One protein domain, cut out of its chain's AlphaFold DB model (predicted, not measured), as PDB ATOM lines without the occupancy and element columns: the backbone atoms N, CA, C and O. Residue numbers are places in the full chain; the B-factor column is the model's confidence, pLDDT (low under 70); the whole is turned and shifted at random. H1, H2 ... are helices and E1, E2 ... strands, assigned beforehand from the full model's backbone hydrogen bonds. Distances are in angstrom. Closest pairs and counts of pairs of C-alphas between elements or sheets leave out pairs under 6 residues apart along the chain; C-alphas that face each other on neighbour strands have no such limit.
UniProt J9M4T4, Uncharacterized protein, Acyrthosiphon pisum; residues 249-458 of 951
ATOM      1  N   GLN A 249       3.034  39.102 -19.120       62.06
ATOM      2  CA  GLN A 249       3.260  37.678 -19.394       62.06
ATOM      3  C   GLN A 249       3.767  37.446 -20.822       62.06
ATOM      4  O   GLN A 249       4.724  36.687 -20.993       62.06
ATOM      5  N   SER A 250       3.191  38.111 -21.832       59.97
ATOM      6  CA  SER A 250       3.664  37.994 -23.222       59.97
ATOM      7  C   SER A 250       5.097  38.510 -23.394       59.97
ATOM      8  O   SER A 250       5.878  37.895 -24.119       59.97
ATOM      9  N   PHE A 251       5.506  39.543 -22.646       65.69
ATOM     10  CA  PHE A 251       6.905  39.992 -22.611       65.69
ATOM     11  C   PHE A 251       7.878  39.047 -21.883       65.69
ATOM     12  O   PHE A 251       9.075  39.190 -22.083       65.69
ATOM     13  N   VAL A 252       7.435  38.097 -21.051       62.38
ATOM     14  CA  VAL A 252       8.348  37.234 -20.254       62.38
ATOM     15  C   VAL A 252       8.491  35.811 -20.815       62.38
ATOM     16  O   VAL A 252       9.326  35.044 -20.335       62.38
ATOM     17  N   GLY A 253       7.742  35.465 -21.868       55.75
ATOM     18  CA  GLY A 253       8.030  34.292 -22.705       55.75
ATOM     19  C   GLY A 253       7.857  32.943 -21.999       55.75
ATOM     20  O   GLY A 253       8.695  32.057 -22.128       55.75
ATOM     21  N   ILE A 254       6.804  32.806 -21.188       53.66
ATOM     22  CA  ILE A 254       6.669  31.728 -20.187       53.66
ATOM     23  C   ILE A 254       6.187  30.385 -20.780       53.66
ATOM     24  O   ILE A 254       6.347  29.345 -20.142       53.66
ATOM     25  N   LEU A 255       5.627  30.384 -21.996       51.75
ATOM     26  CA  LEU A 255       5.227  29.164 -22.715       51.75
ATOM     27  C   LEU A 255       6.382  28.685 -23.622       51.75
ATOM     28  O   LEU A 255       6.961  29.528 -24.309       51.75
ATOM     29  N   PRO A 256       6.750  27.388 -23.667       42.59
ATOM     30  CA  PRO A 256       8.086  27.021 -24.156       42.59
ATOM     31  C   PRO A 256       8.277  27.019 -25.681       42.59
ATOM     32  O   PRO A 256       9.422  26.963 -26.119       42.59
ATOM     33  N   GLU A 257       7.201  27.041 -26.481       44.62
ATOM     34  CA  GLU A 257       7.253  26.560 -27.879       44.62
ATOM     35  C   GLU A 257       6.872  27.600 -28.958       44.62
ATOM     36  O   GLU A 257       7.221  27.405 -30.117       44.62
ATOM     37  N   GLU A 258       6.237  28.728 -28.603       54.44
ATOM     38  CA  GLU A 258       5.773  29.749 -29.577       54.44
ATOM     39  C   GLU A 258       6.259  31.189 -29.293       54.44
ATOM     40  O   GLU A 258       5.924  32.119 -30.026       54.44
ATOM     41  N   ASN A 259       7.030  31.424 -28.222       62.41
ATOM     42  CA  ASN A 259       7.356  32.793 -27.799       62.41
ATOM     43  C   ASN A 259       8.488  33.447 -28.622       62.41
ATOM     44  O   ASN A 259       9.543  32.828 -28.801       62.41
ATOM     45  N   PRO A 260       8.325  34.718 -29.051       68.12
ATOM     46  CA  PRO A 260       9.309  35.415 -29.873       68.12
ATOM     47  C   PRO A 260      10.622  35.671 -29.106       68.12
ATOM     48  O   PRO A 260      10.604  35.783 -27.874       68.12
ATOM     49  N   PRO A 261      11.772  35.812 -29.800       75.19
ATOM     50  CA  PRO A 261      13.083  35.843 -29.145       75.19
ATOM     51  C   PRO A 261      13.244  36.951 -28.095       75.19
ATOM     52  O   PRO A 261      13.789  36.695 -27.021       75.19
ATOM     53  N   PHE A 262      12.700  38.152 -28.339       76.94
ATOM     54  CA  PHE A 262      12.793  39.262 -27.382       76.94
ATOM     55  C   PHE A 262      12.123  38.933 -26.036       76.94
ATOM     56  O   PHE A 262      12.617  39.363 -24.997       76.94
ATOM     57  N   SER A 263      11.055  38.124 -26.008       76.50
ATOM     58  CA  SER A 263      10.410  37.712 -24.752       76.50
ATOM     59  C   SER A 263      11.282  36.746 -23.945       76.50
ATOM     60  O   SER A 263      11.261  36.766 -22.712       76.50
ATOM     61  N   GLN A 264      12.105  35.936 -24.619       78.19
ATOM     62  CA  GLN A 264      13.117  35.115 -23.954       78.19
ATOM     63  C   GLN A 264      14.249  35.987 -23.398       78.19
ATOM     64  O   GLN A 264      14.680  35.778 -22.263       78.19
ATOM     65  N   ASP A 265      14.705  36.989 -24.151       82.00
ATOM     66  CA  ASP A 265      15.735  37.931 -23.701       82.00
ATOM     67  C   ASP A 265      15.259  38.799 -22.523       82.00
ATOM     68  O   ASP A 265      16.006  38.984 -21.556       82.00
ATOM     69  N   ILE A 266      13.995  39.239 -22.514       83.19
ATOM     70  CA  ILE A 266      13.378  39.904 -21.358       83.19
ATOM     71  C   ILE A 266      13.308  38.945 -20.164       83.19
ATOM     72  O   ILE A 266      13.797  39.276 -19.083       83.19
ATOM     73  N   GLY A 267      12.756  37.737 -20.343       79.19
ATOM     74  CA  GLY A 267      12.613  36.749 -19.269       79.19
ATOM     75  C   GLY A 267      13.944  36.295 -18.652       79.19
ATOM     76  O   GLY A 267      14.008  36.031 -17.446       79.19
ATOM     77  N   ASN A 268      15.012  36.228 -19.454       84.88
ATOM     78  CA  ASN A 268      16.366  35.854 -19.032       84.88
ATOM     79  C   ASN A 268      17.208  37.024 -18.496       84.88
ATOM     80  O   ASN A 268      18.174  36.780 -17.763       84.88
ATOM     81  N   SER A 269      16.860  38.271 -18.820       87.06
ATOM     82  CA  SER A 269      17.492  39.453 -18.224       87.06
ATOM     83  C   SER A 269      17.321  39.452 -16.703       87.06
ATOM     84  O   SER A 269      16.388  38.854 -16.163       87.06
ATOM     85  N   LYS A 270      18.245  40.097 -15.987       87.69
ATOM     86  CA  LYS A 270      18.230  40.181 -14.522       87.69
ATOM     87  C   LYS A 270      17.990  41.615 -14.078       87.69
ATOM     88  O   LYS A 270      18.556  42.533 -14.658       87.69
ATOM     89  N   SER A 271      17.231  41.796 -13.007       84.75
ATOM     90  CA  SER A 271      17.030  43.090 -12.354       84.75
ATOM     91  C   SER A 271      17.564  43.070 -10.926       84.75
ATOM     92  O   SER A 271      17.491  42.040 -10.250       84.75
ATOM     93  N   ILE A 272      18.078  44.209 -10.461       78.06
ATOM     94  CA  ILE A 272      18.260  44.488  -9.035       78.06
ATOM     95  C   ILE A 272      16.892  44.874  -8.455       78.06
ATOM     96  O   ILE A 272      16.402  45.978  -8.680       78.06
ATOM     97  N   ILE A 273      16.281  43.964  -7.693       67.56
ATOM     98  CA  ILE A 273      14.906  44.125  -7.174       67.56
ATOM     99  C   ILE A 273      14.815  44.744  -5.771       67.56
ATOM    100  O   ILE A 273      13.734  44.815  -5.197       67.56
ATOM    101  N   ASN A 274      15.943  45.126  -5.167       60.53
ATOM    102  CA  ASN A 274      15.981  45.822  -3.882       60.53
ATOM    103  C   ASN A 274      17.314  46.551  -3.667       60.53
ATOM    104  O   ASN A 274      18.329  46.222  -4.279       60.53
ATOM    105  N   GLU A 275      17.324  47.487  -2.716       44.56
ATOM    106  CA  GLU A 275      18.510  48.270  -2.325       44.56
ATOM    107  C   GLU A 275      19.671  47.409  -1.789       44.56
ATOM    108  O   GLU A 275      20.817  47.845  -1.785       44.56
ATOM    109  N   LYS A 276      19.410  46.148  -1.413       49.47
ATOM    110  CA  LYS A 276      20.438  45.166  -1.018       49.47
ATOM    111  C   LYS A 276      21.141  44.503  -2.217       49.47
ATOM    112  O   LYS A 276      21.821  43.496  -2.036       49.47
ATOM    113  N   GLY A 277      20.954  45.013  -3.437       59.41
ATOM    114  CA  GLY A 277      21.635  44.518  -4.636       59.41
ATOM    115  C   GLY A 277      21.192  43.120  -5.081       59.41
ATOM    116  O   GLY A 277      21.962  42.416  -5.732       59.41
ATOM    117  N   THR A 278      19.983  42.669  -4.718       70.50
ATOM    118  CA  THR A 278      19.525  41.312  -5.070       70.50
ATOM    119  C   THR A 278      19.232  41.219  -6.567       70.50
ATOM    120  O   THR A 278      18.181  41.662  -7.024       70.50
ATOM    121  N   VAL A 279      20.158  40.621  -7.318       78.44
ATOM    122  CA  VAL A 279      20.034  40.351  -8.759       78.44
ATOM    123  C   VAL A 279      19.190  39.091  -8.995       78.44
ATOM    124  O   VAL A 279      19.530  38.019  -8.494       78.44
ATOM    125  N   MET A 280      18.118  39.196  -9.786       80.00
ATOM    126  CA  MET A 280      17.176  38.100 -10.068       80.00
ATOM    127  C   MET A 280      16.675  38.136 -11.522       80.00
ATOM    128  O   MET A 280      16.445  39.223 -12.045       80.00
ATOM    129  N   GLN A 281      16.497  36.981 -12.185       85.00
ATOM    130  CA  GLN A 281      15.962  36.934 -13.560       85.00
ATOM    131  C   GLN A 281      14.480  37.338 -13.599       85.00
ATOM    132  O   GLN A 281      13.726  36.935 -12.714       85.00
ATOM    133  N   ILE A 282      14.034  38.066 -14.631       80.81
ATOM    134  CA  ILE A 282      12.643  38.559 -14.728       80.81
ATOM    135  C   ILE A 282      11.622  37.417 -14.641       80.81
ATOM    136  O   ILE A 282      10.641  37.520 -13.902       80.81
ATOM    137  N   LYS A 283      11.889  36.285 -15.304       77.62
ATOM    138  CA  LYS A 283      11.055  35.073 -15.220       77.62
ATOM    139  C   LYS A 283      10.959  34.480 -13.806       77.62
ATOM    140  O   LYS A 283       9.964  33.841 -13.485       77.62
ATOM    141  N   ASP A 284      11.962  34.684 -12.953       75.69
ATOM    142  CA  ASP A 284      11.979  34.167 -11.579       75.69
ATOM    143  C   ASP A 284      11.347  35.151 -10.583       75.69
ATOM    144  O   ASP A 284      10.738  34.708  -9.607       75.69
ATOM    145  N   ILE A 285      11.391  36.462 -10.867       72.06
ATOM    146  CA  ILE A 285      10.533  37.459 -10.203       72.06
ATOM    147  C   ILE A 285       9.064  37.139 -10.517       72.06
ATOM    148  O   ILE A 285       8.239  37.062  -9.611       72.06
ATOM    149  N   PHE A 286       8.738  36.874 -11.787       71.94
ATOM    150  CA  PHE A 286       7.383  36.511 -12.200       71.94
ATOM    151  C   PHE A 286       6.880  35.231 -11.515       71.94
ATOM    152  O   PHE A 286       5.777  35.238 -10.975       71.94
ATOM    153  N   LYS A 287       7.690  34.162 -11.453       65.25
ATOM    154  CA  LYS A 287       7.344  32.945 -10.687       65.25
ATOM    155  C   LYS A 287       7.089  33.234  -9.210       65.25
ATOM    156  O   LYS A 287       6.210  32.615  -8.625       65.25
ATOM    157  N   GLN A 288       7.833  34.162  -8.605       60.72
ATOM    158  CA  GLN A 288       7.534  34.607  -7.243       60.72
ATOM    159  C   GLN A 288       6.194  35.339  -7.178       60.72
ATOM    160  O   GLN A 288       5.439  35.054  -6.263       60.72
ATOM    161  N   ILE A 289       5.824  36.159  -8.167       58.88
ATOM    162  CA  ILE A 289       4.498  36.806  -8.203       58.88
ATOM    163  C   ILE A 289       3.351  35.804  -8.465       58.88
ATOM    164  O   ILE A 289       2.229  36.003  -8.011       58.88
ATOM    165  N   GLN A 290       3.613  34.676  -9.134       51.91
ATOM    166  CA  GLN A 290       2.655  33.561  -9.220       51.91
ATOM    167  C   GLN A 290       2.458  32.813  -7.885       51.91
ATOM    168  O   GLN A 290       1.525  32.021  -7.767       51.91
ATOM    169  N   LEU A 291       3.338  33.032  -6.901       41.59
ATOM    170  CA  LEU A 291       3.402  32.316  -5.620       41.59
ATOM    171  C   LEU A 291       3.378  33.258  -4.395       41.59
ATOM    172  O   LEU A 291       3.536  32.797  -3.266       41.59
ATOM    173  N   SER A 292       3.245  34.569  -4.607       40.41
ATOM    174  CA  SER A 292       3.323  35.628  -3.598       40.41
ATOM    175  C   SER A 292       2.792  36.936  -4.181       40.41
ATOM    176  O   SER A 292       3.114  37.293  -5.309       40.41
ATOM    177  N   TYR A 293       2.002  37.685  -3.419       48.06
ATOM    178  CA  TYR A 293       1.202  38.790  -3.957       48.06
ATOM    179  C   TYR A 293       1.628  40.152  -3.390       48.06
ATOM    180  O   TYR A 293       0.827  41.079  -3.281       48.06
ATOM    181  N   ASP A 294       2.907  40.283  -3.022       52.59
ATOM    182  CA  ASP A 294       3.469  41.536  -2.522       52.59
ATOM    183  C   ASP A 294       3.416  42.645  -3.590       52.59
ATOM    184  O   ASP A 294       4.067  42.564  -4.635       52.59
ATOM    185  N   ILE A 295       2.698  43.731  -3.276       56.75
ATOM    186  CA  ILE A 295       2.655  44.970  -4.068       56.75
ATOM    187  C   ILE A 295       4.062  45.467  -4.410       56.75
ATOM    188  O   ILE A 295       4.274  45.940  -5.527       56.75
ATOM    189  N   ASN A 296       5.027  45.349  -3.488       61.72
ATOM    190  CA  ASN A 296       6.389  45.787  -3.772       61.72
ATOM    191  C   ASN A 296       6.975  44.938  -4.909       61.72
ATOM    192  O   ASN A 296       7.450  45.505  -5.885       61.72
ATOM    193  N   MET A 297       6.909  43.600  -4.830       66.06
ATOM    194  CA  MET A 297       7.377  42.719  -5.912       66.06
ATOM    195  C   MET A 297       6.654  42.985  -7.236       66.06
ATOM    196  O   MET A 297       7.316  43.041  -8.270       66.06
ATOM    197  N   ILE A 298       5.336  43.210  -7.213       67.69
ATOM    198  CA  ILE A 298       4.545  43.546  -8.409       67.69
ATOM    199  C   ILE A 298       5.055  44.848  -9.049       67.69
ATOM    200  O   ILE A 298       5.340  44.864 -10.247       67.69
ATOM    201  N   TYR A 299       5.262  45.914  -8.270       73.94
ATOM    202  CA  TYR A 299       5.854  47.160  -8.770       73.94
ATOM    203  C   TYR A 299       7.298  46.971  -9.254       73.94
ATOM    204  O   TYR A 299       7.630  47.423 -10.350       73.94
ATOM    205  N   TRP A 300       8.157  46.280  -8.494       74.56
ATOM    206  CA  TRP A 300       9.543  46.009  -8.895       74.56
ATOM    207  C   TRP A 300       9.597  45.236 -10.214       74.56
ATOM    208  O   TRP A 300      10.429  45.549 -11.060       74.56
ATOM    209  N   TYR A 301       8.690  44.287 -10.436       77.62
ATOM    210  CA  TYR A 301       8.539  43.554 -11.693       77.62
ATOM    211  C   TYR A 301       8.065  44.449 -12.846       77.62
ATOM    212  O   TYR A 301       8.706  44.457 -13.896       77.62
ATOM    213  N   MET A 302       7.025  45.265 -12.640       77.62
ATOM    214  CA  MET A 302       6.554  46.248 -13.631       77.62
ATOM    215  C   MET A 302       7.666  47.232 -14.031       77.62
ATOM    216  O   MET A 302       7.918  47.443 -15.217       77.62
ATOM    217  N   LYS A 303       8.380  47.780 -13.039       82.94
ATOM    218  CA  LYS A 303       9.540  48.665 -13.211       82.94
ATOM    219  C   LYS A 303      10.671  47.975 -13.967       82.94
ATOM    220  O   LYS A 303      11.258  48.562 -14.871       82.94
ATOM    221  N   SER A 304      10.949  46.720 -13.615       84.06
ATOM    222  CA  SER A 304      12.004  45.930 -14.244       84.06
ATOM    223  C   SER A 304      11.688  45.631 -15.704       84.06
ATOM    224  O   SER A 304      12.560  45.833 -16.533       84.06
ATOM    225  N   ILE A 305      10.462  45.220 -16.050       83.75
ATOM    226  CA  ILE A 305      10.082  44.988 -17.454       83.75
ATOM    227  C   ILE A 305      10.193  46.272 -18.273       83.75
ATOM    228  O   ILE A 305      10.804  46.240 -19.337       83.75
ATOM    229  N   LEU A 306       9.683  47.402 -17.769       86.12
ATOM    230  CA  LEU A 306       9.811  48.683 -18.465       86.12
ATOM    231  C   LEU A 306      11.290  49.041 -18.707       86.12
ATOM    232  O   LEU A 306      11.663  49.380 -19.827       86.12
ATOM    233  N   GLY A 307      12.142  48.887 -17.687       86.12
ATOM    234  CA  GLY A 307      13.586  49.101 -17.802       86.12
ATOM    235  C   GLY A 307      14.300  48.119 -18.739       86.12
ATOM    236  O   GLY A 307      15.233  48.516 -19.429       86.12
ATOM    237  N   VAL A 308      13.860  46.857 -18.814       87.38
ATOM    238  CA  VAL A 308      14.424  45.843 -19.724       87.38
ATOM    239  C   VAL A 308      14.020  46.118 -21.170       87.38
ATOM    240  O   VAL A 308      14.889  46.097 -22.034       87.38
ATOM    241  N   ILE A 309      12.747  46.436 -21.438       87.31
ATOM    242  CA  ILE A 309      12.266  46.820 -22.777       87.31
ATOM    243  C   ILE A 309      13.050  48.037 -23.277       87.31
ATOM    244  O   ILE A 309      13.605  48.010 -24.374       87.31
ATOM    245  N   ILE A 310      13.166  49.074 -22.442       89.62
ATOM    246  CA  ILE A 310      13.943  50.279 -22.746       89.62
ATOM    247  C   ILE A 310      15.421  49.947 -23.004       89.62
ATOM    248  O   ILE A 310      15.976  50.381 -24.013       89.62
ATOM    249  N   ARG A 311      16.075  49.172 -22.127       88.88
ATOM    250  CA  ARG A 311      17.509  48.873 -22.269       88.88
ATOM    251  C   ARG A 311      17.804  47.965 -23.469       88.88
ATOM    252  O   ARG A 311      18.839  48.151 -24.104       88.88
ATOM    253  N   LEU A 312      16.903  47.038 -23.811       88.06
ATOM    254  CA  LEU A 312      16.980  46.251 -25.048       88.06
ATOM    255  C   LEU A 312      16.865  47.154 -26.279       88.06
ATOM    256  O   LEU A 312      17.725  47.066 -27.148       88.06
ATOM    257  N   LEU A 313      15.879  48.060 -26.333       89.25
ATOM    258  CA  LEU A 313      15.758  49.026 -27.435       89.25
ATOM    259  C   LEU A 313      17.030  49.863 -27.593       89.25
ATOM    260  O   LEU A 313      17.547  49.964 -28.701       89.25
ATOM    261  N   TYR A 314      17.582  50.401 -26.500       89.50
ATOM    262  CA  TYR A 314      18.857  51.122 -26.542       89.50
ATOM    263  C   TYR A 314      19.996  50.272 -27.114       89.50
ATOM    264  O   TYR A 314      20.712  50.736 -27.998       89.50
ATOM    265  N   ASN A 315      20.157  49.033 -26.641       87.81
ATOM    266  CA  ASN A 315      21.219  48.144 -27.104       87.81
ATOM    267  C   ASN A 315      21.062  47.805 -28.594       87.81
ATOM    268  O   ASN A 315      21.999  47.979 -29.365       87.81
ATOM    269  N   THR A 316      19.883  47.328 -29.001       88.19
ATOM    270  CA  THR A 316      19.617  46.901 -30.379       88.19
ATOM    271  C   THR A 316      19.680  48.084 -31.347       88.19
ATOM    272  O   THR A 316      20.241  47.942 -32.426       88.19
ATOM    273  N   LEU A 317      19.193  49.276 -30.977       88.69
ATOM    274  CA  LEU A 317      19.304  50.456 -31.842       88.69
ATOM    275  C   LEU A 317      20.750  50.944 -31.984       88.69
ATOM    276  O   LEU A 317      21.152  51.258 -33.099       88.69
ATOM    277  N   MET A 318      21.549  50.958 -30.910       87.31
ATOM    278  CA  MET A 318      22.977  51.298 -31.009       87.31
ATOM    279  C   MET A 318      23.740  50.299 -31.893       87.31
ATOM    280  O   MET A 318      24.479  50.726 -32.777       87.31
ATOM    281  N   GLU A 319      23.501  48.993 -31.730       85.38
ATOM    282  CA  GLU A 319      24.079  47.953 -32.593       85.38
ATOM    283  C   GLU A 319      23.667  48.135 -34.065       85.38
ATOM    284  O   GLU A 319      24.514  48.093 -34.958       85.38
ATOM    285  N   GLY A 320      22.386  48.416 -34.329       86.81
ATOM    286  CA  GLY A 320      21.881  48.666 -35.681       86.81
ATOM    287  C   GLY A 320      22.471  49.920 -36.328       86.81
ATOM    288  O   GLY A 320      22.824  49.886 -37.503       86.81
ATOM    289  N   MET A 321      22.640  51.009 -35.569       87.44
ATOM    290  CA  MET A 321      23.293  52.235 -36.050       87.44
ATOM    291  C   MET A 321      24.773  52.011 -36.396       87.44
ATOM    292  O   MET A 321      25.256  52.580 -37.377       87.44
ATOM    293  N   GLN A 322      25.475  51.183 -35.613       81.12
ATOM    294  CA  GLN A 322      26.884  50.829 -35.823       81.12
ATOM    295  C   GLN A 322      27.076  49.913 -37.040       81.12
ATOM    296  O   GLN A 322      27.913  50.206 -37.893       81.12
ATOM    297  N   LYS A 323      26.282  48.835 -37.145       82.44
ATOM    298  CA  LYS A 323      26.343  47.840 -38.233       82.44
ATOM    299  C   LYS A 323      25.620  48.265 -39.521       82.44
ATOM    300  O   LYS A 323      25.642  47.530 -40.499       82.44
ATOM    301  N   MET A 324      24.990  49.442 -39.530       84.50
ATOM    302  CA  MET A 324      24.159  49.974 -40.624       84.50
ATOM    303  C   MET A 324      22.899  49.139 -40.949       84.50
ATOM    304  O   MET A 324      22.380  49.180 -42.062       84.50
ATOM    305  N   TYR A 325      22.352  48.422 -39.965       89.12
ATOM    306  CA  TYR A 325      21.196  47.533 -40.139       89.12
ATOM    307  C   TYR A 325      19.815  48.222 -40.007       89.12
ATOM    308  O   TYR A 325      18.791  47.540 -40.094       89.12
ATOM    309  N   LEU A 326      19.726  49.538 -39.752       89.31
ATOM    310  CA  LEU A 326      18.431  50.225 -39.615       89.31
ATOM    311  C   LEU A 326      17.834  50.579 -40.983       89.31
ATOM    312  O   LEU A 326      18.214  51.560 -41.621       89.31
ATOM    313  N   THR A 327      16.836  49.808 -41.404       89.88
ATOM    314  CA  THR A 327      16.040  50.101 -42.602       89.88
ATOM    315  C   THR A 327      15.077  51.271 -42.385       89.88
ATOM    316  O   THR A 327      14.720  51.622 -41.256       89.88
ATOM    317  N   VAL A 328      14.598  51.861 -43.486       88.38
ATOM    318  CA  VAL A 328      13.642  52.983 -43.456       88.38
ATOM    319  C   VAL A 328      12.391  52.626 -42.646       88.38
ATOM    320  O   VAL A 328      12.037  53.373 -41.737       88.38
ATOM    321  N   ASP A 329      11.799  51.447 -42.870       90.44
ATOM    322  CA  ASP A 329      10.591  50.992 -42.164       90.44
ATOM    323  C   ASP A 329      10.794  50.825 -40.647       90.44
ATOM    324  O   ASP A 329       9.883  51.116 -39.869       90.44
ATOM    325  N   ILE A 330      11.999  50.449 -40.204       91.81
ATOM    326  CA  ILE A 330      12.365  50.418 -38.783       91.81
ATOM    327  C   ILE A 330      12.390  51.847 -38.217       91.81
ATOM    328  O   ILE A 330      11.785  52.106 -37.175       91.81
ATOM    329  N   THR A 331      13.031  52.799 -38.911       89.31
ATOM    330  CA  THR A 331      13.093  54.204 -38.452       89.31
ATOM    331  C   THR A 331      11.737  54.914 -38.485       89.31
ATOM    332  O   THR A 331      11.467  55.765 -37.633       89.31
ATOM    333  N   ASP A 332      10.863  54.544 -39.423       89.88
ATOM    334  CA  ASP A 332       9.501  55.062 -39.532       89.88
ATOM    335  C   ASP A 332       8.619  54.501 -38.408       89.88
ATOM    336  O   ASP A 332       8.001  55.279 -37.685       89.88
ATOM    337  N   THR A 333       8.679  53.190 -38.140       91.31
ATOM    338  CA  THR A 333       7.958  52.554 -37.017       91.31
ATOM    339  C   THR A 333       8.312  53.203 -35.670       91.31
ATOM    340  O   THR A 333       7.429  53.476 -34.855       91.31
ATOM    341  N   ILE A 334       9.590  53.522 -35.427       90.12
ATOM    342  CA  ILE A 334      10.030  54.237 -34.212       90.12
ATOM    343  C   ILE A 334       9.403  55.640 -34.129       90.12
ATOM    344  O   ILE A 334       8.999  56.085 -33.049       90.12
ATOM    345  N   ARG A 335       9.307  56.343 -35.264       90.06
ATOM    346  CA  ARG A 335       8.730  57.692 -35.358       90.06
ATOM    347  C   ARG A 335       7.217  57.683 -35.152       90.06
ATOM    348  O   ARG A 335       6.697  58.595 -34.503       90.06
ATOM    349  N   ASP A 336       6.535  56.649 -35.629       91.56
ATOM    350  CA  ASP A 336       5.098  56.459 -35.443       91.56
ATOM    351  C   ASP A 336       4.771  56.118 -33.984       91.56
ATOM    352  O   ASP A 336       3.914  56.776 -33.390       91.56
ATOM    353  N   ILE A 337       5.525  55.202 -33.353       90.38
ATOM    354  CA  ILE A 337       5.422  54.931 -31.906       90.38
ATOM    355  C   ILE A 337       5.623  56.229 -31.108       90.38
ATOM    356  O   ILE A 337       4.786  56.576 -30.270       90.38
ATOM    357  N   PHE A 338       6.685  56.994 -31.390       92.12
ATOM    358  CA  PHE A 338       6.923  58.270 -30.707       92.12
ATOM    359  C   PHE A 338       5.784  59.276 -30.931       92.12
ATOM    360  O   PHE A 338       5.416  59.997 -30.004       92.12
ATOM    361  N   THR A 339       5.191  59.318 -32.125       91.31
ATOM    362  CA  THR A 339       4.085  60.233 -32.439       91.31
ATOM    363  C   THR A 339       2.811  59.860 -31.674       91.31
ATOM    364  O   THR A 339       2.176  60.741 -31.093       91.31
ATOM    365  N   VAL A 340       2.469  58.568 -31.581       89.88
ATOM    366  CA  VAL A 340       1.329  58.084 -30.778       89.88
ATOM    367  C   VAL A 340       1.532  58.370 -29.285       89.88
ATOM    368  O   VAL A 340       0.603  58.842 -28.623       89.88
ATOM    369  N   ILE A 341       2.743  58.152 -28.760       87.44
ATOM    370  CA  ILE A 341       3.069  58.434 -27.353       87.44
ATOM    371  C   ILE A 341       3.009  59.941 -27.069       87.44
ATOM    372  O   ILE A 341       2.331  60.360 -26.134       87.44
ATOM    373  N   LYS A 342       3.659  60.773 -27.895       88.88
ATOM    374  CA  LYS A 342       3.690  62.237 -27.738       88.88
ATOM    375  C   LYS A 342       2.289  62.851 -27.745       88.88
ATOM    376  O   LYS A 342       2.015  63.753 -26.960       88.88
ATOM    377  N   ASN A 343       1.398  62.370 -28.612       87.06
ATOM    378  CA  ASN A 343       0.033  62.894 -28.701       87.06
ATOM    379  C   ASN A 343      -0.813  62.604 -27.442       87.06
ATOM    380  O   ASN A 343      -1.854  63.229 -27.267       87.06
ATOM    381  N   ASN A 344      -0.361  61.703 -26.557       81.56
ATOM    382  CA  ASN A 344      -1.039  61.333 -25.312       81.56
ATOM    383  C   ASN A 344      -0.038  61.266 -24.131       81.56
ATOM    384  O   ASN A 344      -0.094  60.351 -23.313       81.56
ATOM    385  N   GLU A 345       0.905  62.216 -24.048       78.94
ATOM    386  CA  GLU A 345       2.068  62.186 -23.132       78.94
ATOM    387  C   GLU A 345       1.719  61.838 -21.667       78.94
ATOM    388  O   GLU A 345       2.440  61.083 -21.016       78.94
ATOM    389  N   ASN A 346       0.580  62.328 -21.162       74.75
ATOM    390  CA  ASN A 346       0.119  62.109 -19.783       74.75
ATOM    391  C   ASN A 346      -0.321  60.663 -19.470       74.75
ATOM    392  O   ASN A 346      -0.338  60.268 -18.297       74.75
ATOM    393  N   ASP A 347      -0.709  59.892 -20.491       74.88
ATOM    394  CA  ASP A 347      -1.243  58.533 -20.358       74.88
ATOM    395  C   ASP A 347      -0.149  57.453 -20.392       74.88
ATOM    396  O   ASP A 347      -0.373  56.355 -19.882       74.88
ATOM    397  N   TYR A 348       1.058  57.759 -20.883       79.19
ATOM    398  CA  TYR A 348       2.199  56.831 -20.940       79.19
ATOM    399  C   TYR A 348       3.193  57.017 -19.774       79.19
ATOM    400  O   TYR A 348       3.195  58.060 -19.114       79.19
ATOM    401  N   PRO A 349       4.055  56.023 -19.473       79.56
ATOM    402  CA  PRO A 349       5.112  56.196 -18.479       79.56
ATOM    403  C   PRO A 349       6.101  57.271 -18.944       79.56
ATOM    404  O   PRO A 349       6.606  57.197 -20.063       79.56
ATOM    405  N   THR A 350       6.433  58.238 -18.084       80.38
ATOM    406  CA  THR A 350       7.292  59.383 -18.448       80.38
ATOM    407  C   THR A 350       8.658  58.956 -18.996       80.38
ATOM    408  O   THR A 350       9.170  59.588 -19.914       80.38
ATOM    409  N   ALA A 351       9.211  57.846 -18.492       78.62
ATOM    410  CA  ALA A 351      10.404  57.217 -19.055       78.62
ATOM    411  C   ALA A 351      10.200  56.847 -20.535       78.62
ATOM    412  O   ALA A 351      10.943  57.320 -21.385       78.62
ATOM    413  N   LEU A 352       9.148  56.086 -20.863       82.88
ATOM    414  CA  LEU A 352       8.860  55.628 -22.228       82.88
ATOM    415  C   LEU A 352       8.772  56.799 -23.223       82.88
ATOM    416  O   LEU A 352       9.350  56.727 -24.305       82.88
ATOM    417  N   PHE A 353       8.117  57.898 -22.840       84.88
ATOM    418  CA  PHE A 353       8.074  59.121 -23.650       84.88
ATOM    419  C   PHE A 353       9.462  59.749 -23.852       84.88
ATOM    420  O   PHE A 353       9.822  60.079 -24.984       84.88
ATOM    421  N   GLN A 354      10.253  59.890 -22.782       85.06
ATOM    422  CA  GLN A 354      11.596  60.472 -22.852       85.06
ATOM    423  C   GLN A 354      12.545  59.628 -23.715       85.06
ATOM    424  O   GLN A 354      13.231  60.181 -24.573       85.06
ATOM    425  N   GLU A 355      12.540  58.301 -23.569       86.56
ATOM    426  CA  GLU A 355      13.435  57.441 -24.352       86.56
ATOM    427  C   GLU A 355      13.041  57.400 -25.840       86.56
ATOM    428  O   GLU A 355      13.896  57.571 -26.709       86.56
ATOM    429  N   PHE A 356      11.746  57.305 -26.177       85.81
ATOM    430  CA  PHE A 356      11.312  57.404 -27.581       85.81
ATOM    431  C   PHE A 356      11.557  58.797 -28.191       85.81
ATOM    432  O   PHE A 356      11.812  58.905 -29.395       85.81
ATOM    433  N   ALA A 357      11.591  59.861 -27.378       86.25
ATOM    434  CA  ALA A 357      12.012  61.186 -27.831       86.25
ATOM    435  C   ALA A 357      13.500  61.251 -28.231       86.25
ATOM    436  O   ALA A 357      13.853  62.143 -29.015       86.25
ATOM    437  N   HIS A 358      14.337  60.330 -27.735       86.25
ATOM    438  CA  HIS A 358      15.711  60.103 -28.192       86.25
ATOM    439  C   HIS A 358      15.757  59.155 -29.405       86.25
ATOM    440  O   HIS A 358      16.388  59.493 -30.408       86.25
ATOM    441  N   PHE A 359      15.035  58.024 -29.368       85.25
ATOM    442  CA  PHE A 359      15.043  57.014 -30.440       85.25
ATOM    443  C   PHE A 359      14.598  57.538 -31.812       85.25
ATOM    444  O   PHE A 359      15.120  57.079 -32.823       85.25
ATOM    445  N   LYS A 360      13.698  58.529 -31.885       82.31
ATOM    446  CA  LYS A 360      13.222  59.112 -33.161       82.31
ATOM    447  C   LYS A 360      14.332  59.675 -34.075       82.31
ATOM    448  O   LYS A 360      14.069  59.946 -35.244       82.31
ATOM    449  N   ASN A 361      15.528  59.923 -33.527       81.62
ATOM    450  CA  ASN A 361      16.692  60.436 -34.254       81.62
ATOM    451  C   ASN A 361      17.665  59.315 -34.691       81.62
ATOM    452  O   ASN A 361      18.685  59.617 -35.312       81.62
ATOM    453  N   ALA A 362      17.394  58.053 -34.336       84.00
ATOM    454  CA  ALA A 362      18.216  56.908 -34.710       84.00
ATOM    455  C   ALA A 362      18.114  56.635 -36.218       84.00
ATOM    456  O   ALA A 362      17.025  56.604 -36.790       84.00
ATOM    457  N   LYS A 363      19.274  56.457 -36.850       86.69
ATOM    458  CA  LYS A 363      19.458  56.211 -38.284       86.69
ATOM    459  C   LYS A 363      20.862  55.650 -38.517       86.69
ATOM    460  O   LYS A 363      21.727  55.819 -37.656       86.69
ATOM    461  N   ASN A 364      21.103  55.021 -39.661       85.44
ATOM    462  CA  ASN A 364      22.427  54.493 -39.988       85.44
ATOM    463  C   ASN A 364      23.502  55.596 -40.058       85.44
ATOM    464  O   ASN A 364      23.214  56.765 -40.331       85.44
ATOM    465  N   ARG A 365      24.756  55.211 -39.797       80.50
ATOM    466  CA  ARG A 365      25.912  56.117 -39.720       80.50
ATOM    467  C   ARG A 365      26.174  56.906 -41.012       80.50
ATOM    468  O   ARG A 365      26.561  58.069 -40.935       80.50
ATOM    469  N   ASP A 366      25.944  56.306 -42.177       80.81
ATOM    470  CA  ASP A 366      26.060  56.933 -43.504       80.81
ATOM    471  C   ASP A 366      25.084  58.107 -43.702       80.81
ATOM    472  O   ASP A 366      25.382  59.061 -44.419       80.81
ATOM    473  N   GLN A 367      23.943  58.090 -43.007       83.88
ATOM    474  CA  GLN A 367      22.912  59.127 -43.092       83.88
ATOM    475  C   GLN A 367      23.229  60.367 -42.232       83.88
ATOM    476  O   GLN A 367      22.383  61.260 -42.091       83.88
ATOM    477  N   PHE A 368      24.416  60.452 -41.622       83.00
ATOM    478  CA  PHE A 368      24.885  61.623 -40.878       83.00
ATOM    479  C   PHE A 368      25.798  62.518 -41.720       83.00
ATOM    480  O   PHE A 368      26.800  62.085 -42.276       83.00
ATOM    481  N   THR A 369      25.497  63.818 -41.731       82.06
ATOM    482  CA  THR A 369      26.286  64.852 -42.422       82.06
ATOM    483  C   THR A 369      27.661  65.109 -41.805       82.06
ATOM    484  O   THR A 369      28.520  65.691 -42.464       82.06
ATOM    485  N   LYS A 370      27.869  64.716 -40.543       83.06
ATOM    486  CA  LYS A 370      29.145  64.803 -39.824       83.06
ATOM    487  C   LYS A 370      29.292  63.609 -38.889       83.06
ATOM    488  O   LYS A 370      28.324  63.205 -38.244       83.06
ATOM    489  N   ASN A 371      30.517  63.109 -38.739       78.44
ATOM    490  CA  ASN A 371      30.820  62.052 -37.770       78.44
ATOM    491  C   ASN A 371      30.595  62.533 -36.319       78.44
ATOM    492  O   ASN A 371      30.163  61.749 -35.480       78.44
ATOM    493  N   ASP A 372      30.786  63.830 -36.046       81.06
ATOM    494  CA  ASP A 372      30.513  64.459 -34.744       81.06
ATOM    495  C   ASP A 372      29.028  64.371 -34.349       81.06
ATOM    496  O   ASP A 372      28.711  64.088 -33.195       81.06
ATOM    497  N   ASP A 373      28.114  64.562 -35.311       83.38
ATOM    498  CA  ASP A 373      26.665  64.478 -35.081       83.38
ATOM    499  C   ASP A 373      26.259  63.030 -34.726       83.38
ATOM    500  O   ASP A 373      25.431  62.807 -33.841       83.38
ATOM    501  N   TYR A 374      26.882  62.038 -35.380       84.81
ATOM    502  CA  TYR A 374      26.720  60.611 -35.073       84.81
ATOM    503  C   TYR A 374      27.271  60.264 -33.684       84.81
ATOM    504  O   TYR A 374      26.557  59.672 -32.874       84.81
ATOM    505  N   ILE A 375      28.504  60.685 -33.372       82.62
ATOM    506  CA  ILE A 375      29.134  60.464 -32.060       82.62
ATOM    507  C   ILE A 375      28.302  61.107 -30.944       82.62
ATOM    508  O   ILE A 375      28.087  60.480 -29.907       82.62
ATOM    509  N   HIS A 376      27.780  62.317 -31.158       85.81
ATOM    510  CA  HIS A 376      26.920  62.987 -30.188       85.81
ATOM    511  C   HIS A 376      25.636  62.194 -29.909       85.81
ATOM    512  O   HIS A 376      25.291  62.000 -28.743       85.81
ATOM    513  N   ILE A 377      24.953  61.681 -30.941       86.25
ATOM    514  CA  ILE A 377      23.763  60.842 -30.730       86.25
ATOM    515  C   ILE A 377      24.129  59.522 -30.044       86.25
ATOM    516  O   ILE A 377      23.469  59.169 -29.071       86.25
ATOM    517  N   MET A 378      25.193  58.830 -30.463       85.31
ATOM    518  CA  MET A 378      25.636  57.590 -29.808       85.31
ATOM    519  C   MET A 378      25.971  57.804 -28.323       85.31
ATOM    520  O   MET A 378      25.552  57.011 -27.483       85.31
ATOM    521  N   TYR A 379      26.640  58.908 -27.975       85.75
ATOM    522  CA  TYR A 379      26.920  59.281 -26.586       85.75
ATOM    523  C   TYR A 379      25.638  59.565 -25.786       85.75
ATOM    524  O   TYR A 379      25.497  59.107 -24.653       85.75
ATOM    525  N   VAL A 380      24.669  60.280 -26.377       86.62
ATOM    526  CA  VAL A 380      23.358  60.519 -25.751       86.62
ATOM    527  C   VAL A 380      22.619  59.199 -25.512       86.62
ATOM    528  O   VAL A 380      22.136  58.986 -24.402       86.62
ATOM    529  N   LEU A 381      22.561  58.301 -26.502       87.50
ATOM    530  CA  LEU A 381      21.906  56.994 -26.375       87.50
ATOM    531  C   LEU A 381      22.581  56.126 -25.297       87.50
ATOM    532  O   LEU A 381      21.889  55.564 -24.446       87.50
ATOM    533  N   TYR A 382      23.916  56.074 -25.270       87.38
ATOM    534  CA  TYR A 382      24.668  55.325 -24.260       87.38
ATOM    535  C   TYR A 382      24.442  55.870 -22.836       87.38
ATOM    536  O   TYR A 382      24.181  55.100 -21.909       87.38
ATOM    537  N   HIS A 383      24.434  57.195 -22.651       86.25
ATOM    538  CA  HIS A 383      24.154  57.801 -21.346       86.25
ATOM    539  C   HIS A 383      22.723  57.491 -20.854       86.25
ATOM    540  O   HIS A 383      22.506  57.332 -19.648       86.25
ATOM    541  N   GLN A 384      21.726  57.374 -21.742       86.88
ATOM    542  CA  GLN A 384      20.401  56.905 -21.314       86.88
ATOM    543  C   GLN A 384      20.415  55.412 -20.961       86.88
ATOM    544  O   GLN A 384      19.875  55.034 -19.924       86.88
ATOM    545  N   TYR A 385      21.088  54.571 -21.750       86.50
ATOM    546  CA  TYR A 385      21.284  53.142 -21.469       86.50
ATOM    547  C   TYR A 385      21.905  52.888 -20.078       86.50
ATOM    548  O   TYR A 385      21.426  52.014 -19.347       86.50
ATOM    549  N   GLU A 386      22.879  53.696 -19.639       85.25
ATOM    550  CA  GLU A 386      23.473  53.587 -18.296       85.25
ATOM    551  C   GLU A 386      22.516  53.928 -17.137       85.25
ATOM    552  O   GLU A 386      22.675  53.383 -16.038       85.25
ATOM    553  N   LYS A 387      21.459  54.733 -17.347       85.06
ATOM    554  CA  LYS A 387      20.407  54.924 -16.320       85.06
ATOM    555  C   LYS A 387      19.727  53.604 -15.945       85.06
ATOM    556  O   LYS A 387      19.256  53.444 -14.819       85.06
ATOM    557  N   TYR A 388      19.708  52.645 -16.870       85.44
ATOM    558  CA  TYR A 388      19.155  51.304 -16.688       85.44
ATOM    559  C   TYR A 388      20.238  50.280 -16.297       85.44
ATOM    560  O   TYR A 388      20.049  49.070 -16.443       85.44
ATOM    561  N   SER A 389      21.362  50.748 -15.735       82.25
ATOM    562  CA  SER A 389      22.457  49.954 -15.141       82.25
ATOM    563  C   SER A 389      21.986  48.834 -14.202       82.25
ATOM    564  O   SER A 389      22.583  47.758 -14.192       82.25
ATOM    565  N   TYR A 390      20.876  49.042 -13.483       81.50
ATOM    566  CA  TYR A 390      20.242  48.056 -12.595       81.50
ATOM    567  C   TYR A 390      19.635  46.828 -13.309       81.50
ATOM    568  O   TYR A 390      19.297  45.846 -12.646       81.50
ATOM    569  N   ILE A 391      19.521  46.863 -14.642       86.31
ATOM    570  CA  ILE A 391      19.096  45.751 -15.500       86.31
ATOM    571  C   ILE A 391      20.306  45.129 -16.202       86.31
ATOM    572  O   ILE A 391      20.874  45.725 -17.111       86.31
ATOM    573  N   GLN A 392      20.671  43.898 -15.854       84.88
ATOM    574  CA  GLN A 392      21.679  43.126 -16.584       84.88
ATOM    575  C   GLN A 392      21.001  42.309 -17.688       84.88
ATOM    576  O   GLN A 392      20.393  41.270 -17.414       84.88
ATOM    577  N   LEU A 393      21.123  42.766 -18.934       82.69
ATOM    578  CA  LEU A 393      20.732  41.979 -20.103       82.69
ATOM    579  C   LEU A 393      21.605  40.711 -20.208       82.69
ATOM    580  O   LEU A 393      22.761  40.695 -19.776       82.69
ATOM    581  N   GLY A 394      21.028  39.624 -20.727       68.81
ATOM    582  CA  GLY A 394      21.656  38.296 -20.708       68.81
ATOM    583  C   GLY A 394      22.808  38.130 -21.704       68.81
ATOM    584  O   GLY A 394      23.930  37.836 -21.299       68.81
ATOM    585  N   LYS A 395      22.505  38.304 -22.997       69.38
ATOM    586  CA  LYS A 395      23.437  38.156 -24.130       69.38
ATOM    587  C   LYS A 395      24.147  39.467 -24.504       69.38
ATOM    588  O   LYS A 395      25.232  39.429 -25.072       69.38
ATOM    589  N   TYR A 396      23.541  40.610 -24.186       65.69
ATOM    590  CA  TYR A 396      23.940  41.918 -24.706       65.69
ATOM    591  C   TYR A 396      24.566  42.781 -23.607       65.69
ATOM    592  O   TYR A 396      23.887  43.177 -22.662       65.69
ATOM    593  N   GLN A 397      25.860  43.072 -23.711       66.06
ATOM    594  CA  GLN A 397      26.542  44.022 -22.831       66.06
ATOM    595  C   GLN A 397      27.368  44.977 -23.682       66.06
ATOM    596  O   GLN A 397      28.499  44.675 -24.034       66.06
ATOM    597  N   LEU A 398      26.772  46.124 -24.005       67.88
ATOM    598  CA  LEU A 398      27.474  47.275 -24.564       67.88
ATOM    599  C   LEU A 398      28.235  48.003 -23.446       67.88
ATOM    600  O   LEU A 398      27.625  48.350 -22.424       67.88
ATOM    601  N   THR A 399      29.530  48.236 -23.652       72.81
ATOM    602  CA  THR A 399      30.397  49.121 -22.858       72.81
ATOM    603  C   THR A 399      30.649  50.435 -23.605       72.81
ATOM    604  O   THR A 399      30.389  50.535 -24.806       72.81
ATOM    605  N   MET A 400      31.169  51.460 -22.920       72.44
ATOM    606  CA  MET A 400      31.549  52.711 -23.591       72.44
ATOM    607  C   MET A 400      32.703  52.502 -24.586       72.44
ATOM    608  O   MET A 400      32.729  53.151 -25.629       72.44
ATOM    609  N   ASP A 401      33.618  51.571 -24.303       72.62
ATOM    610  CA  ASP A 401      34.735  51.262 -25.198       72.62
ATOM    611  C   ASP A 401      34.224  50.669 -26.522       72.62
ATOM    612  O   ASP A 401      34.666  51.108 -27.580       72.62
ATOM    613  N   ASP A 402      33.201  49.801 -26.496       70.38
ATOM    614  CA  ASP A 402      32.539  49.300 -27.716       70.38
ATOM    615  C   ASP A 402      31.927  50.440 -28.556       70.38
ATOM    616  O   ASP A 402      31.991  50.422 -29.787       70.38
ATOM    617  N   VAL A 403      31.348  51.460 -27.905       70.88
ATOM    618  CA  VAL A 403      30.805  52.650 -28.587       70.88
ATOM    619  C   VAL A 403      31.923  53.476 -29.227       70.88
ATOM    620  O   VAL A 403      31.778  53.926 -30.368       70.88
ATOM    621  N   LEU A 404      33.040  53.668 -28.520       71.94
ATOM    622  CA  LEU A 404      34.186  54.439 -29.002       71.94
ATOM    623  C   LEU A 404      34.895  53.730 -30.162       71.94
ATOM    624  O   LEU A 404      35.116  54.362 -31.196       71.94
ATOM    625  N   ASP A 405      35.179  52.433 -30.049       70.00
ATOM    626  CA  ASP A 405      35.834  51.643 -31.095       70.00
ATOM    627  C   ASP A 405      34.992  51.582 -32.380       70.00
ATOM    628  O   ASP A 405      35.511  51.813 -33.477       70.00
ATOM    629  N   ALA A 406      33.677  51.367 -32.253       63.16
ATOM    630  CA  ALA A 406      32.735  51.390 -33.375       63.16
ATOM    631  C   ALA A 406      32.587  52.784 -34.019       63.16
ATOM    632  O   ALA A 406      32.232  52.903 -35.192       63.16
ATOM    633  N   SER A 407      32.857  53.861 -33.272       63.62
ATOM    634  CA  SER A 407      32.888  55.223 -33.820       63.62
ATOM    635  C   SER A 407      34.183  55.536 -34.580       63.62
ATOM    636  O   SER A 407      34.168  56.348 -35.507       63.62
ATOM    637  N   GLN A 408      35.291  54.876 -34.232       66.44
ATOM    638  CA  GLN A 408      36.611  55.116 -34.823       66.44
ATOM    639  C   GLN A 408      36.875  54.235 -36.050       66.44
ATOM    640  O   GLN A 408      37.430  54.711 -37.040       66.44
ATOM    641  N   LYS A 409      36.440  52.970 -36.034       64.00
ATOM    642  CA  LYS A 409      36.532  52.074 -37.196       64.00
ATOM    643  C   LYS A 409      35.495  52.493 -38.241       64.00
ATOM    644  O   LYS A 409      34.317  52.629 -37.923       64.00
ATOM    645  N   GLN A 410      35.929  52.747 -39.477       55.88
ATOM    646  CA  GLN A 410      35.079  53.235 -40.581       55.88
ATOM    647  C   GLN A 410      35.023  52.253 -41.773       55.88
ATOM    648  O   GLN A 410      34.615  52.617 -42.870       55.88
ATOM    649  N   GLY A 411      35.428  51.000 -41.550       52.25
ATOM    650  CA  GLY A 411      35.400  49.902 -42.515       52.25
ATOM    651  C   GLY A 411      35.488  48.546 -41.805       52.25
ATOM    652  O   GLY A 411      35.732  48.498 -40.599       52.25
ATOM    653  N   ASP A 412      35.284  47.472 -42.566       51.47
ATOM    654  CA  ASP A 412      35.431  46.063 -42.169       51.47
ATOM    655  C   ASP A 412      34.546  45.571 -41.004       51.47
ATOM    656  O   ASP A 412      34.925  44.695 -40.223       51.47
ATOM    657  N   TYR A 413      33.289  46.022 -40.976       57.94
ATOM    658  CA  TYR A 413      32.206  45.157 -40.504       57.94
ATOM    659  C   TYR A 413      31.948  44.073 -41.566       57.94
ATOM    660  O   TYR A 413      31.110  44.243 -42.444       57.94
ATOM    661  N   ASN A 414      32.697  42.966 -41.500       52.53
ATOM    662  CA  ASN A 414      32.462  41.762 -42.313       52.53
ATOM    663  C   ASN A 414      31.209  41.021 -41.813       52.53
ATOM    664  O   ASN A 414      31.297  39.969 -41.178       52.53
ATOM    665  N   THR A 415      30.044  41.613 -42.055       58.88
ATOM    666  CA  THR A 415      28.735  41.068 -41.702       58.88
ATOM    667  C   THR A 415      28.275  40.051 -42.739       58.88
ATOM    668  O   THR A 415      28.615  40.127 -43.921       58.88
ATOM    669  N   THR A 416      27.494  39.063 -42.299       70.19
ATOM    670  CA  THR A 416      26.812  38.152 -43.227       70.19
ATOM    671  C   THR A 416      25.401  38.662 -43.493       70.19
ATOM    672  O   THR A 416      24.728  39.117 -42.573       70.19
ATOM    673  N   GLU A 417      24.926  38.537 -44.733       75.69
ATOM    674  CA  GLU A 417      23.553  38.898 -45.137       75.69
ATOM    675  C   GLU A 417      22.492  38.225 -44.239       75.69
ATOM    676  O   GLU A 417      21.465  38.811 -43.906       75.69
ATOM    677  N   MET A 418      22.789  37.012 -43.759       77.06
ATOM    678  CA  MET A 418      21.966  36.277 -42.796       77.06
ATOM    679  C   MET A 418      21.872  36.974 -41.426       77.06
ATOM    680  O   MET A 418      20.787  37.043 -40.857       77.06
ATOM    681  N   GLU A 419      22.976  37.525 -40.908       80.81
ATOM    682  CA  GLU A 419      23.006  38.251 -39.628       80.81
ATOM    683  C   GLU A 419      22.209  39.563 -39.700       80.81
ATOM    684  O   GLU A 419      21.458  39.879 -38.776       80.81
ATOM    685  N   GLU A 420      22.324  40.300 -40.810       83.31
ATOM    686  CA  GLU A 420      21.525  41.504 -41.064       83.31
ATOM    687  C   GLU A 420      20.024  41.176 -41.078       83.31
ATOM    688  O   GLU A 420      19.232  41.824 -40.388       83.31
ATOM    689  N   VAL A 421      19.626  40.143 -41.827       86.44
ATOM    690  CA  VAL A 421      18.222  39.727 -41.951       86.44
ATOM    691  C   VAL A 421      17.666  39.210 -40.619       86.44
ATOM    692  O   VAL A 421      16.539  39.559 -40.255       86.44
ATOM    693  N   GLU A 422      18.433  38.434 -39.847       86.06
ATOM    694  CA  GLU A 422      18.043  38.007 -38.495       86.06
ATOM    695  C   GLU A 422      17.849  39.205 -37.552       86.06
ATOM    696  O   GLU A 422      16.816  39.298 -36.878       86.06
ATOM    697  N   PHE A 423      18.787  40.159 -37.544       89.19
ATOM    698  CA  PHE A 423      18.694  41.378 -36.738       89.19
ATOM    699  C   PHE A 423      17.475  42.232 -37.120       89.19
ATOM    700  O   PHE A 423      16.710  42.652 -36.246       89.19
ATOM    701  N   GLN A 424      17.256  42.474 -38.416       89.25
ATOM    702  CA  GLN A 424      16.126  43.278 -38.892       89.25
ATOM    703  C   GLN A 424      14.792  42.624 -38.533       89.25
ATOM    704  O   GLN A 424      13.878  43.308 -38.076       89.25
ATOM    705  N   ASN A 425      14.677  41.301 -38.679       89.69
ATOM    706  CA  ASN A 425      13.470  40.565 -38.307       89.69
ATOM    707  C   ASN A 425      13.220  40.586 -36.789       89.69
ATOM    708  O   ASN A 425      12.077  40.783 -36.367       89.69
ATOM    709  N   TYR A 426      14.270  40.469 -35.967       89.44
ATOM    710  CA  TYR A 426      14.181  40.639 -34.514       89.44
ATOM    711  C   TYR A 426      13.664  42.038 -34.141       89.44
ATOM    712  O   TYR A 426      12.673  42.161 -33.416       89.44
ATOM    713  N   LEU A 427      14.287  43.098 -34.670       89.44
ATOM    714  CA  LEU A 427      13.940  44.479 -34.328       89.44
ATOM    715  C   LEU A 427      12.545  44.869 -34.850       89.44
ATOM    716  O   LEU A 427      11.778  45.485 -34.110       89.44
ATOM    717  N   ARG A 428      12.165  44.438 -36.063       88.94
ATOM    718  CA  ARG A 428      10.795  44.574 -36.597       88.94
ATOM    719  C   ARG A 428       9.768  43.891 -35.696       88.94
ATOM    720  O   ARG A 428       8.765  44.509 -35.349       88.94
ATOM    721  N   SER A 429      10.014  42.642 -35.287       85.69
ATOM    722  CA  SER A 429       9.110  41.893 -34.401       85.69
ATOM    723  C   SER A 429       8.942  42.582 -33.039       85.69
ATOM    724  O   SER A 429       7.819  42.717 -32.544       85.69
ATOM    725  N   PHE A 430      10.034  43.091 -32.462       87.12
ATOM    726  CA  PHE A 430      10.017  43.769 -31.167       87.12
ATOM    727  C   PHE A 430       9.307  45.135 -31.229       87.12
ATOM    728  O   PHE A 430       8.402  45.386 -30.432       87.12
ATOM    729  N   LEU A 431       9.636  45.986 -32.211       88.56
ATOM    730  CA  LEU A 431       8.976  47.284 -32.413       88.56
ATOM    731  C   LEU A 431       7.489  47.130 -32.736       88.56
ATOM    732  O   LEU A 431       6.666  47.829 -32.144       88.56
ATOM    733  N   LYS A 432       7.128  46.179 -33.609       85.88
ATOM    734  CA  LYS A 432       5.726  45.862 -33.892       85.88
ATOM    735  C   LYS A 432       4.986  45.419 -32.631       85.88
ATOM    736  O   LYS A 432       3.899  45.921 -32.375       85.88
ATOM    737  N   THR A 433       5.580  44.555 -31.802       81.69
ATOM    738  CA  THR A 433       4.949  44.150 -30.533       81.69
ATOM    739  C   THR A 433       4.672  45.352 -29.629       81.69
ATOM    740  O   THR A 433       3.603  45.425 -29.027       81.69
ATOM    741  N   ILE A 434       5.594  46.316 -29.547       83.75
ATOM    742  CA  ILE A 434       5.378  47.547 -28.773       83.75
ATOM    743  C   ILE A 434       4.222  48.363 -29.362       83.75
ATOM    744  O   ILE A 434       3.331  48.747 -28.607       83.75
ATOM    745  N   TYR A 435       4.211  48.584 -30.682       86.25
ATOM    746  CA  TYR A 435       3.173  49.343 -31.392       86.25
ATOM    747  C   TYR A 435       1.775  48.726 -31.222       86.25
ATOM    748  O   TYR A 435       0.854  49.400 -30.759       86.25
ATOM    749  N   ASP A 436       1.643  47.425 -31.502       80.75
ATOM    750  CA  ASP A 436       0.390  46.662 -31.419       80.75
ATOM    751  C   ASP A 436      -0.192  46.623 -29.986       80.75
ATOM    752  O   ASP A 436      -1.377  46.344 -29.813       80.75
ATOM    753  N   ASN A 437       0.615  46.918 -28.955       77.31
ATOM    754  CA  ASN A 437       0.221  46.898 -27.538       77.31
ATOM    755  C   ASN A 437       0.281  48.287 -26.857       77.31
ATOM    756  O   ASN A 437       0.287  48.375 -25.625       77.31
ATOM    757  N   LEU A 438       0.311  49.395 -27.614       79.75
ATOM    758  CA  LEU A 438       0.355  50.750 -27.034       79.75
ATOM    759  C   LEU A 438      -0.869  51.085 -26.152       79.75
ATOM    760  O   LEU A 438      -0.720  51.790 -25.153       79.75
ATOM    761  N   SER A 439      -2.051  50.523 -26.437       73.25
ATOM    762  CA  SER A 439      -3.232  50.624 -25.556       73.25
ATOM    763  C   SER A 439      -2.970  50.071 -24.154       73.25
ATOM    764  O   SER A 439      -3.367  50.660 -23.147       73.25
ATOM    765  N   ASP A 440      -2.257  48.952 -24.079       70.81
ATOM    766  CA  ASP A 440      -2.010  48.235 -22.835       70.81
ATOM    767  C   ASP A 440      -0.904  48.921 -22.024       70.81
ATOM    768  O   ASP A 440      -0.964  48.910 -20.794       70.81
ATOM    769  N   PHE A 441       0.024  49.635 -22.680       73.62
ATOM    770  CA  PHE A 441       0.958  50.555 -22.019       73.62
ATOM    771  C   PHE A 441       0.248  51.703 -21.274       73.62
ATOM    772  O   PHE A 441       0.705  52.083 -20.192       73.62
ATOM    773  N   ILE A 442      -0.877  52.225 -21.790       73.94
ATOM    774  CA  ILE A 442      -1.692  53.243 -21.095       73.94
ATOM    775  C   ILE A 442      -2.298  52.651 -19.818       73.94
ATOM    776  O   ILE A 442      -2.158  53.213 -18.726       73.94
ATOM    777  N   CYS A 443      -2.938  51.483 -19.922       66.44
ATOM    778  CA  CYS A 443      -3.526  50.820 -18.759       66.44
ATOM    779  C   CYS A 443      -2.435  50.422 -17.743       66.44
ATOM    780  O   CYS A 443      -2.579  50.695 -16.550       66.44
ATOM    781  N   PHE A 444      -1.299  49.879 -18.202       73.62
ATOM    782  CA  PHE A 444      -0.100  49.613 -17.395       73.62
ATOM    783  C   PHE A 444       0.371  50.857 -16.634       73.62
ATOM    784  O   PHE A 444       0.618  50.757 -15.435       73.62
ATOM    785  N   ASN A 445       0.454  52.026 -17.281       75.31
ATOM    786  CA  ASN A 445       0.916  53.259 -16.642       75.31
ATOM    787  C   ASN A 445       0.007  53.698 -15.486       75.31
ATOM    788  O   ASN A 445       0.499  54.119 -14.440       75.31
ATOM    789  N   LYS A 446      -1.317  53.551 -15.634       67.62
ATOM    790  CA  LYS A 446      -2.278  53.881 -14.567       67.62
ATOM    791  C   LYS A 446      -2.053  53.007 -13.327       67.62
ATOM    792  O   LYS A 446      -1.998  53.538 -12.219       67.62
ATOM    793  N   TYR A 447      -1.798  51.706 -13.500       66.94
ATOM    794  CA  TYR A 447      -1.382  50.826 -12.398       66.94
ATOM    795  C   TYR A 447       0.036  51.128 -11.882       66.94
ATOM    796  O   TYR A 447       0.256  51.104 -10.675       66.94
ATOM    797  N   PHE A 448       0.993  51.438 -12.761       69.06
ATOM    798  CA  PHE A 448       2.380  51.733 -12.391       69.06
ATOM    799  C   PHE A 448       2.458  52.964 -11.484       69.06
ATOM    800  O   PHE A 448       2.958  52.869 -10.366       69.06
ATOM    801  N   ARG A 449       1.866  54.086 -11.918       68.06
ATOM    802  CA  ARG A 449       1.763  55.326 -11.132       68.06
ATOM    803  C   ARG A 449       0.970  55.120  -9.844       68.06
ATOM    804  O   ARG A 449       1.302  55.722  -8.829       68.06
ATOM    805  N   TYR A 450      -0.057  54.269  -9.854       60.19
ATOM    806  CA  TYR A 450      -0.796  53.917  -8.642       60.19
ATOM    807  C   TYR A 450       0.083  53.174  -7.624       60.19
ATOM    808  O   TYR A 450       0.187  53.628  -6.488       60.19
ATOM    809  N   PHE A 451       0.775  52.100  -8.016       60.78
ATOM    810  CA  PHE A 451       1.660  51.367  -7.102       60.78
ATOM    811  C   PHE A 451       2.884  52.181  -6.672       60.78
ATOM    812  O   PHE A 451       3.297  52.079  -5.521       60.78
ATOM    813  N   GLU A 452       3.425  53.027  -7.549       65.94
ATOM    814  CA  GLU A 452       4.485  53.983  -7.217       65.94
ATOM    815  C   GLU A 452       4.014  54.988  -6.157       65.94
ATOM    816  O   GLU A 452       4.693  55.203  -5.156       65.94
ATOM    817  N   ASN A 453       2.805  55.537  -6.310       57.66
ATOM    818  CA  ASN A 453       2.201  56.413  -5.309       57.66
ATOM    819  C   ASN A 453       1.890  55.677  -3.996       57.66
ATOM    820  O   ASN A 453       2.148  56.231  -2.935       57.66
ATOM    821  N   GLU A 454       1.379  54.443  -4.021       53.00
ATOM    822  CA  GLU A 454       1.150  53.655  -2.798       53.00
ATOM    823  C   GLU A 454       2.472  53.285  -2.094       53.00
ATOM    824  O   GLU A 454       2.528  53.302  -0.866       53.00
ATOM    825  N   LEU A 455       3.556  53.027  -2.835       56.56
ATOM    826  CA  LEU A 455       4.906  52.857  -2.283       56.56
ATOM    827  C   LEU A 455       5.451  54.146  -1.662       56.56
ATOM    828  O   LEU A 455       5.997  54.100  -0.566       56.56
ATOM    829  N   ASN A 456       5.259  55.288  -2.321       49.81
ATOM    830  CA  ASN A 456       5.683  56.593  -1.810       49.81
ATOM    831  C   ASN A 456       4.815  57.079  -0.626       49.81
ATOM    832  O   ASN A 456       5.291  57.856   0.199       49.81
ATOM    833  N   LYS A 457       3.560  56.612  -0.513       44.06
ATOM    834  CA  LYS A 457       2.676  56.811   0.654       44.06
ATOM    835  C   LYS A 457       3.018  55.891   1.828       44.06
ATOM    836  O   LYS A 457       2.802  56.274   2.977       44.06
ATOM    837  N   ARG A 458       3.484  54.661   1.569       38.78
ATOM    838  CA  ARG A 458       3.926  53.739   2.624       38.78
ATOM    839  C   ARG A 458       5.064  54.415   3.383       38.78
ATOM    840  O   ARG A 458       6.148  54.593   2.839       38.78
TER     841      ARG A 458
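What this domain is: This is residues 249 to 458 of the 951 residues of an uncharacterized protein of Acyrthosiphon pisum (UniProt J9M4T4). One long helix, H4, runs through the middle of the domain, and the shorter helices H7, H6, H5 and H9 stand side by side in an arc partly round it; H5 packs on H6 and H9 but not on H4. H2, H3 and a small strand hairpin, E1 and E2, cover another part of H4; H10 packs slantwise on residues 295 to 303 of H4, and H8 packs on H7. H4, H5, H6, H7 and H9 make a bundle, a group of helices packed together. The printed part has 210 residues, with named elements in the order H1, H2, E1, E2, H3, H4, H5, H6, H7, H8, H9, H10; the class is mostly helix, and the one sheet has the order E1, E2, antiparallel. The whole is compact, with a radius of gyration of the C-alphas of 17.6 A and spans of 53, 36 and 34 A.

Where its parts are: The sheet is made of E1, residues 270 to 272, and E2, residues 279 to 281, with C-alpha 270 at (18.230, 40.181, -14.522). Before it come H1, residues 249 to 252, and H2, residues 261 to 268. H3, residues 282 to 289, follows E2 directly. H4 is the longest helix, residues 295 to 323, measuring 41.7 A from C-alpha 295 at (2.655, 44.970, -4.068) to C-alpha 323 at (26.343, 47.840, -38.233). H5 holds residues 328 to 342 over 20.8 A, H6 residues 350 to 359, H7 residues 371 to 387 over 24.9 A, and H8 residues 400 to 408. H9, residues 417 to 436, measures 28.0 A, and H10, residues 438 to 457, measures 28.4 A, with C-alpha 457 at (2.676, 56.811, 0.654).

How they stand to each other: E1 and E2 form a hairpin, antiparallel at 145 degrees, with N 271 and O 280 at 2.9 A and N 280 and O 271 at 2.9 A, within hydrogen-bond range. Residues 270 to 271 of E1 also pair antiparallel with residues 391 to 392. The closest C-alphas of E1 and H4 are those of Ser 271 and Ser 304, 6.1 A apart. H4 is the hub, touching five helices. Its residues 297 to 305 touch H3, closest at Tyr 301 and Ile 285, C-alphas 6.6 A apart; the two are a helical hairpin at a shallow tilt of 12 degrees. Its residues 305 to 309 only just touch H2, with 3 pairs of C-alphas within 8 A, the closest being Val 308 and Ile 266 at 6.2 A. Its residues 310 to 318 touch residues 378 to 385 of H7, opposite ways at a shallow tilt of 19 degrees, with the C-alphas of Arg 311 and Tyr 385 closest at 5.8 A. Its residues 306 to 317 touch H6, the same way at a shallow tilt of 5 degrees, with Ile 310 and Glu 355 closest at 7.4 A between C-alphas. Its residues 295 to 303 touch residues 448 to 455 of H10 at a steep tilt of 50 degrees, with the C-alphas of Tyr 299 and Phe 451 closest at 6.2 A. H5 and H6 touch as a helical hairpin, opposite ways at a shallow tilt of 30 degrees, with the C-alphas of Phe 338 and Phe 356 closest at 5.5 A. H5 also touches residues 427 to 435 of H9, with the C-alphas of Ile 337 and Tyr 435 closest at 6.0 A. H8 touches residues 375 to 382 of H7, with the C-alphas of Ser 407 and Ile 375 closest at 6.7 A. H1 touches H2, with the C-alphas of Val 252 and Gly 267 closest at 4.4 A. H4 and H5 are apart, and H9 and H10 meet only through their link. Every O i to N i+4 pair is within hydrogen-bond range in H2, H3, H4, H5, H6, H8, H9 and H10; H7 has 12 of 13, and H1 is too short for such a pair.

The domain as a whole: The two C-alphas farthest apart are those of Asp 412 and Arg 458, at 55.3 A. The printed part has no cut. The links H6 to H7 and H7 to H8 are long, the latter being residues 388 to 399. The mean pLDDT of the printed part is 76.2, and 58 residues are under 70, among them residues 249 to 260, 287 to 298 and 446 to 458.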